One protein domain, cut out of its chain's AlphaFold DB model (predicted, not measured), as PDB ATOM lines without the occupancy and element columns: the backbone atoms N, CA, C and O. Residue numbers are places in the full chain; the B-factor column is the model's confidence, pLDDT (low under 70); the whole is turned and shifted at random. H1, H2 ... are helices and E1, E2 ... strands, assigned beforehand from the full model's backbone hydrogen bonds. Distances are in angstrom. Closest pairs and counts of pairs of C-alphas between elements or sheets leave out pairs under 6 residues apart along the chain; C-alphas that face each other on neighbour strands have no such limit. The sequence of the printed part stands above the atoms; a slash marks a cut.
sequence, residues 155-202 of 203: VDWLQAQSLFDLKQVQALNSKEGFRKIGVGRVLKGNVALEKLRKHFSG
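AT A GLANCE: This is residues 155 to 202 of the 203 residues of an uncharacterized protein of Methanobrevibacter sp (UniProt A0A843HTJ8). A slender hairpin of two short strands, E1 and E2, reaches out from a pair of helices, H1 and H2, which stand about perpendicular to each other with the end of H1 near Ala 192 of H2. The tip of the hairpin, residues 173 to 178, sticks out free at one end of the longest axis, and H2 runs out toward the other end. The printed part has 48 residues, with two named helices and two named strands in the order H1, E1, E2, H2, and its class is mixed, helices and strands; the sheet has the order E1 - E2 and is antiparallel. The whole is only just loose, close to extended, with a radius of gyration of the C-alphas of 13.9 A, and its flat outline spans 46 by 24 by 11 A.

HOW THE PARTS SIT: The printed part begins with H1, residues 155 to 164. A tight link of 3 residues joins it to E1, residues 168 to 170. A short link of 10 residues then joins E1 to E2, residues 181 to 183, and the two strands form a hairpin. They are antiparallel, with 135 degrees between their N-to-C directions. The C-alphas of Gln 168 and Val 183, which face each other, are 4.4 A apart, and those of Gln 170 and Ile 181, which also face each other, are 4.5 A apart. Within hydrogen-bond range are N 169 and O 182 at 2.8 A, and N 182 and O 169 at 2.9 A. A tight link of 5 residues joins E2 to H2, residues 189 to 201. H1 and H2 touch, and their closest C-alphas, those of Phe 164 and Ala 192, are 6.6 A apart. Their lines stand about perpendicular, at 75 degrees. H1 and E2 are apart, and so are E1 and H2. In both H1 and H2 every O i to N i+4 pair is within hydrogen-bond range.

IN THESE COORDINATES: H1 starts at C-alpha 155, at (8.232, 5.575, -25.939), and is 14.2 A long from first to last C-alpha. E1 measures 6.9 A and starts at C-alpha 168, at (16.165, -10.440, -25.908). E2 measures 7.2 A. H2, the longest helix with 13 residues, is 18.1 A long and ends at C-alpha 201, at (-4.999, -3.303, -41.908).

THE WHOLE: The two C-alphas farthest apart are those of Gly 177 and Ser 201, at 45.6 A. The printed part has no cut, and no link between the named elements is long. The mean pLDDT of the printed part is 74.3, and the model's confidence is low, under 70, at residues 169 to 184 and at residue 202.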
ATOM      1  N   VAL A 155       9.640   5.987 -25.844       86.06
ATOM      2  CA  VAL A 155       8.232   5.575 -25.939       86.06
ATOM      3  C   VAL A 155       7.953   4.963 -27.306       86.06
ATOM      4  O   VAL A 155       7.425   3.853 -27.379       86.06
ATOM      5  N   ASP A 156       8.380   5.624 -28.379       85.38
ATOM      6  CA  ASP A 156       8.235   5.112 -29.742       85.38
ATOM      7  C   ASP A 156       9.099   3.867 -29.955       85.38
ATOM      8  O   ASP A 156       8.679   2.907 -30.602       85.38
ATOM      9  N   TRP A 157      10.274   3.826 -29.319       87.69
ATOM     10  CA  TRP A 157      11.095   2.622 -29.292       87.69
ATOM     11  C   TRP A 157      10.377   1.442 -28.619       87.69
ATOM     12  O   TRP A 157      10.373   0.343 -29.169       87.69
ATOM     13  N   LEU A 158       9.721   1.645 -27.470       82.62
ATOM     14  CA  LEU A 158       8.951   0.590 -26.796       82.62
ATOM     15  C   LEU A 158       7.778   0.092 -27.652       82.62
ATOM     16  O   LEU A 158       7.522  -1.113 -27.705       82.62
ATOM     17  N   GLN A 159       7.089   0.996 -28.351       84.75
ATOM     18  CA  GLN A 159       6.028   0.622 -29.287       84.75
ATOM     19  C   GLN A 159       6.578  -0.210 -30.446       84.75
ATOM     20  O   GLN A 159       6.021  -1.261 -30.757       84.75
ATOM     21  N   ALA A 160       7.710   0.197 -31.025       86.06
ATOM     22  CA  ALA A 160       8.387  -0.566 -32.065       86.06
ATOM     23  C   ALA A 160       8.828  -1.952 -31.563       86.06
ATOM     24  O   ALA A 160       8.639  -2.945 -32.263       86.06
ATOM     25  N   GLN A 161       9.350  -2.055 -30.335       85.06
ATOM     26  CA  GLN A 161       9.698  -3.344 -29.734       85.06
ATOM     27  C   GLN A 161       8.494  -4.285 -29.645       85.06
ATOM     28  O   GLN A 161       8.632  -5.468 -29.951       85.06
ATOM     29  N   SER A 162       7.331  -3.759 -29.255       85.19
ATOM     30  CA  SER A 162       6.086  -4.525 -29.181       85.19
ATOM     31  C   SER A 162       5.590  -4.931 -30.571       85.19
ATOM     32  O   SER A 162       5.390  -6.115 -30.838       85.19
ATOM     33  N   LEU A 163       5.482  -3.965 -31.490       87.69
ATOM     34  CA  LEU A 163       5.001  -4.173 -32.857       87.69
ATOM     35  C   LEU A 163       5.830  -5.225 -33.597       87.69
ATOM     36  O   LEU A 163       5.286  -6.091 -34.278       87.69
ATOM     37  N   PHE A 164       7.151  -5.165 -33.444       87.25
ATOM     38  CA  PHE A 164       8.063  -6.066 -34.125       87.25
ATOM     39  C   PHE A 164       8.424  -7.326 -33.327       87.25
ATOM     40  O   PHE A 164       9.132  -8.179 -33.866       87.25
ATOM     41  N   ASP A 165       7.885  -7.519 -32.117       83.56
ATOM     42  CA  ASP A 165       8.225  -8.622 -31.196       83.56
ATOM     43  C   ASP A 165       9.750  -8.759 -30.994       83.56
ATOM     44  O   ASP A 165      10.344  -9.824 -31.184       83.56
ATOM     45  N   LEU A 166      10.417  -7.642 -30.682       84.44
ATOM     46  CA  LEU A 166      11.870  -7.605 -30.505       84.44
ATOM     47  C   LEU A 166      12.268  -8.297 -29.196       84.44
ATOM     48  O   LEU A 166      12.202  -7.712 -28.112       84.44
ATOM     49  N   LYS A 167      12.726  -9.546 -29.303       75.62
ATOM     50  CA  LYS A 167      13.140 -10.358 -28.151       75.62
ATOM     51  C   LYS A 167      14.565 -10.060 -27.706       75.62
ATOM     52  O   LYS A 167      15.424  -9.601 -28.463       75.62
ATOM     53  N   GLN A 168      14.816 -10.368 -26.440       72.75
ATOM     54  CA  GLN A 168      16.165 -10.440 -25.908       72.75
ATOM     55  C   GLN A 168      16.868 -11.679 -26.476       72.75
ATOM     56  O   GLN A 168      16.411 -12.803 -26.288       72.75
ATOM     57  N   VAL A 169      17.976 -11.463 -27.174       67.81
ATOM     58  CA  VAL A 169      18.801 -12.498 -27.797       67.81
ATOM     59  C   VAL A 169      20.186 -12.520 -27.162       67.81
ATOM     60  O   VAL A 169      20.706 -11.508 -26.680       67.81
ATOM     61  N   GLN A 170      20.794 -13.700 -27.130       62.16
ATOM     62  CA  GLN A 170      22.152 -13.866 -26.631       62.16
ATOM     63  C   GLN A 170      23.149 -13.320 -27.655       62.16
ATOM     64  O   GLN A 170      23.080 -13.649 -28.836       62.16
ATOM     65  N   ALA A 171      24.088 -12.496 -27.199       58.16
ATOM     66  CA  ALA A 171      25.134 -11.972 -28.058       58.16
ATOM     67  C   ALA A 171      26.125 -13.088 -28.430       58.16
ATOM     68  O   ALA A 171      26.604 -13.818 -27.553       58.16
ATOM     69  N   LEU A 172      26.455 -13.175 -29.723       54.44
ATOM     70  CA  LEU A 172      27.352 -14.175 -30.328       54.44
ATOM     71  C   LEU A 172      28.764 -14.205 -29.709       54.44
ATOM     72  O   LEU A 172      29.467 -15.198 -29.819       54.44
ATOM     73  N   ASN A 173      29.171 -13.143 -29.013       55.56
ATOM     74  CA  ASN A 173      30.473 -12.991 -28.358       55.56
ATOM     75  C   ASN A 173      30.445 -13.245 -26.836       55.56
ATOM     76  O   ASN A 173      31.278 -12.711 -26.098       55.56
ATOM     77  N   SER A 174      29.477 -14.020 -26.343       54.75
ATOM     78  CA  SER A 174      29.425 -14.408 -24.928       54.75
ATOM     79  C   SER A 174      30.599 -15.339 -24.593       54.75
ATOM     80  O   SER A 174      30.730 -16.402 -25.193       54.75
ATOM     81  N   LYS A 175      31.461 -14.940 -23.648       52.28
ATOM     82  CA  LYS A 175      32.559 -15.783 -23.143       52.28
ATOM     83  C   LYS A 175      32.011 -16.878 -22.229       52.28
ATOM     84  O   LYS A 175      30.971 -16.699 -21.593       52.28
ATOM     85  N   GLU A 176      32.734 -17.986 -22.129       46.59
ATOM     86  CA  GLU A 176      32.384 -19.097 -21.245       46.59
ATOM     87  C   GLU A 176      32.240 -18.597 -19.791       46.59
ATOM     88  O   GLU A 176      33.145 -17.970 -19.243       46.59
ATOM     89  N   GLY A 177      31.048 -18.771 -19.207       61.16
ATOM     90  CA  GLY A 177      30.693 -18.275 -17.869       61.16
ATOM     91  C   GLY A 177      30.023 -16.891 -17.793       61.16
ATOM     92  O   GLY A 177      29.535 -16.533 -16.723       61.16
ATOM     93  N   PHE A 178      29.924 -16.117 -18.886       50.44
ATOM     94  CA  PHE A 178      29.242 -14.810 -18.890       50.44
ATOM     95  C   PHE A 178      28.296 -14.645 -20.089       50.44
ATOM     96  O   PHE A 178      28.722 -14.449 -21.229       50.44
ATOM     97  N   ARG A 179      26.982 -14.684 -19.828       56.44
ATOM     98  CA  ARG A 179      25.935 -14.563 -20.854       56.44
ATOM     99  C   ARG A 179      25.547 -13.098 -21.049       56.44
ATOM    100  O   ARG A 179      24.853 -12.524 -20.213       56.44
ATOM    101  N   LYS A 180      25.968 -12.488 -22.160       52.19
ATOM    102  CA  LYS A 180      25.554 -11.122 -22.511       52.19
ATOM    103  C   LYS A 180      24.274 -11.189 -23.341       52.19
ATOM    104  O   LYS A 180      24.275 -11.742 -24.437       52.19
ATOM    105  N   ILE A 181      23.183 -10.651 -22.805       58.84
ATOM    106  CA  ILE A 181      21.867 -10.631 -23.454       58.84
ATOM    107  C   ILE A 181      21.587  -9.201 -23.935       58.84
ATOM    108  O   ILE A 181      21.814  -8.244 -23.195       58.84
ATOM    109  N   GLY A 182      21.144  -9.046 -25.182       58.41
ATOM    110  CA  GLY A 182      20.794  -7.757 -25.785       58.41
ATOM    111  C   GLY A 182      19.497  -7.850 -26.585       58.41
ATOM    112  O   GLY A 182      19.046  -8.937 -26.915       58.41
ATOM    113  N   VAL A 183      18.864  -6.721 -26.895       61.53
ATOM    114  CA  VAL A 183      17.665  -6.715 -27.757       61.53
ATOM    115  C   VAL A 183      18.088  -7.016 -29.198       61.53
ATOM    116  O   VAL A 183      18.993  -6.354 -29.706       61.53
ATOM    117  N   GLY A 184      17.458  -7.992 -29.855       68.50
ATOM    118  CA  GLY A 184      17.714  -8.307 -31.263       68.50
ATOM    119  C   GLY A 184      17.105  -7.236 -32.164       68.50
ATOM    120  O   GLY A 184      15.892  -7.195 -32.313       68.50
ATOM    121  N   ARG A 185      17.927  -6.331 -32.713       75.38
ATOM    122  CA  ARG A 185      17.464  -5.133 -33.451       75.38
ATOM    123  C   ARG A 185      17.385  -5.305 -34.970       75.38
ATOM    124  O   ARG A 185      16.950  -4.383 -35.648       75.38
ATOM    125  N   VAL A 186      17.830  -6.443 -35.501       80.06
ATOM    126  CA  VAL A 186      17.838  -6.728 -36.942       80.06
ATOM    127  C   VAL A 186      16.797  -7.801 -37.225       80.06
ATOM    128  O   VAL A 186      16.811  -8.856 -36.595       80.06
ATOM    129  N   LEU A 187      15.891  -7.511 -38.155       78.62
ATOM    130  CA  LEU A 187      14.819  -8.403 -38.588       78.62
ATOM    131  C   LEU A 187      14.913  -8.616 -40.093       78.62
ATOM    132  O   LEU A 187      15.359  -7.723 -40.814       78.62
ATOM    133  N   LYS A 188      14.405  -9.751 -40.575       83.19
ATOM    134  CA  LYS A 188      14.179  -9.939 -42.010       83.19
ATOM    135  C   LYS A 188      13.122  -8.945 -42.501       83.19
ATOM    136  O   LYS A 188      12.072  -8.784 -41.872       83.19
ATOM    137  N   GLY A 189      13.393  -8.284 -43.627       79.06
ATOM    138  CA  GLY A 189      12.548  -7.204 -44.150       79.06
ATOM    139  C   GLY A 189      11.107  -7.637 -44.440       79.06
ATOM    140  O   GLY A 189      10.171  -6.922 -44.094       79.06
ATOM    141  N   ASN A 190      10.908  -8.838 -44.990       81.12
ATOM    142  CA  ASN A 190       9.580  -9.408 -45.242       81.12
ATOM    143  C   ASN A 190       8.745  -9.555 -43.956       81.12
ATOM    144  O   ASN A 190       7.580  -9.165 -43.941       81.12
ATOM    145  N   VAL A 191       9.351 -10.034 -42.864       84.06
ATOM    146  CA  VAL A 191       8.685 -10.191 -41.559       84.06
ATOM    147  C   VAL A 191       8.287  -8.830 -40.986       84.06
ATOM    148  O   VAL A 191       7.177  -8.669 -40.477       84.06
ATOM    149  N   ALA A 192       9.169  -7.832 -41.080       85.31
ATOM    150  CA  ALA A 192       8.870  -6.479 -40.615       85.31
ATOM    151  C   ALA A 192       7.721  -5.837 -41.419       85.31
ATOM    152  O   ALA A 192       6.804  -5.260 -40.831       85.31
ATOM    153  N   LEU A 193       7.731  -5.982 -42.748       86.94
ATOM    154  CA  LEU A 193       6.692  -5.446 -43.632       86.94
ATOM    155  C   LEU A 193       5.332  -6.121 -43.419       86.94
ATOM    156  O   LEU A 193       4.308  -5.439 -43.418       86.94
ATOM    157  N   GLU A 194       5.301  -7.434 -43.192       86.31
ATOM    158  CA  GLU A 194       4.059  -8.156 -42.903       86.31
ATOM    159  C   GLU A 194       3.429  -7.694 -41.581       86.31
ATOM    160  O   GLU A 194       2.216  -7.487 -41.511       86.31
ATOM    161  N   LYS A 195       4.244  -7.460 -40.545       84.75
ATOM    162  CA  LYS A 195       3.767  -6.939 -39.255       84.75
ATOM    163  C   LYS A 195       3.182  -5.535 -39.380       84.75
ATOM    164  O   LYS A 195       2.107  -5.279 -38.840       84.75
ATOM    165  N   LEU A 196       3.842  -4.653 -40.131       86.56
ATOM    166  CA  LEU A 196       3.309  -3.321 -40.431       86.56
ATOM    167  C   LEU A 196       1.987  -3.421 -41.192       86.56
ATOM    168  O   LEU A 196       1.016  -2.763 -40.826       86.56
ATOM    169  N   ARG A 197       1.921  -4.285 -42.211       86.81
ATOM    170  CA  ARG A 197       0.699  -4.499 -42.987       86.81
ATOM    171  C   ARG A 197      -0.463  -4.940 -42.096       86.81
ATOM    172  O   ARG A 197      -1.523  -4.335 -42.201       86.81
ATOM    173  N   LYS A 198      -0.278  -5.936 -41.224       84.94
ATOM    174  CA  LYS A 198      -1.325  -6.407 -40.294       84.94
ATOM    175  C   LYS A 198      -1.785  -5.294 -39.352       84.94
ATOM    176  O   LYS A 198      -2.967  -4.975 -39.304       84.94
ATOM    177  N   HIS A 199      -0.829  -4.598 -38.732       83.81
ATOM    178  CA  HIS A 199      -1.113  -3.511 -37.795       83.81
ATOM    179  C   HIS A 199      -1.943  -2.372 -38.406       83.81
ATOM    180  O   HIS A 199      -2.873  -1.883 -37.771       83.81
ATOM    181  N   PHE A 200      -1.646  -1.969 -39.647       80.50
ATOM    182  CA  PHE A 200      -2.395  -0.909 -40.333       80.50
ATOM    183  C   PHE A 200      -3.649  -1.402 -41.072       80.50
ATOM    184  O   PHE A 200      -4.488  -0.579 -41.432       80.50
ATOM    185  N   SER A 201      -3.798  -2.713 -41.289       80.69
ATOM    186  CA  SER A 201      -4.999  -3.303 -41.908       80.69
ATOM    187  C   SER A 201      -6.084  -3.668 -40.885       80.69
ATOM    188  O   SER A 201      -7.207  -3.952 -41.286       80.69
ATOM    189  N   GLY A 202      -5.778  -3.620 -39.582       67.12
ATOM    190  CA  GLY A 202      -6.727  -3.927 -38.506       67.12
ATOM    191  C   GLY A 202      -7.003  -5.423 -38.304       67.12
ATOM    192  O   GLY A 202      -8.015  -5.757 -37.690       67.12
TER     193      GLY A 202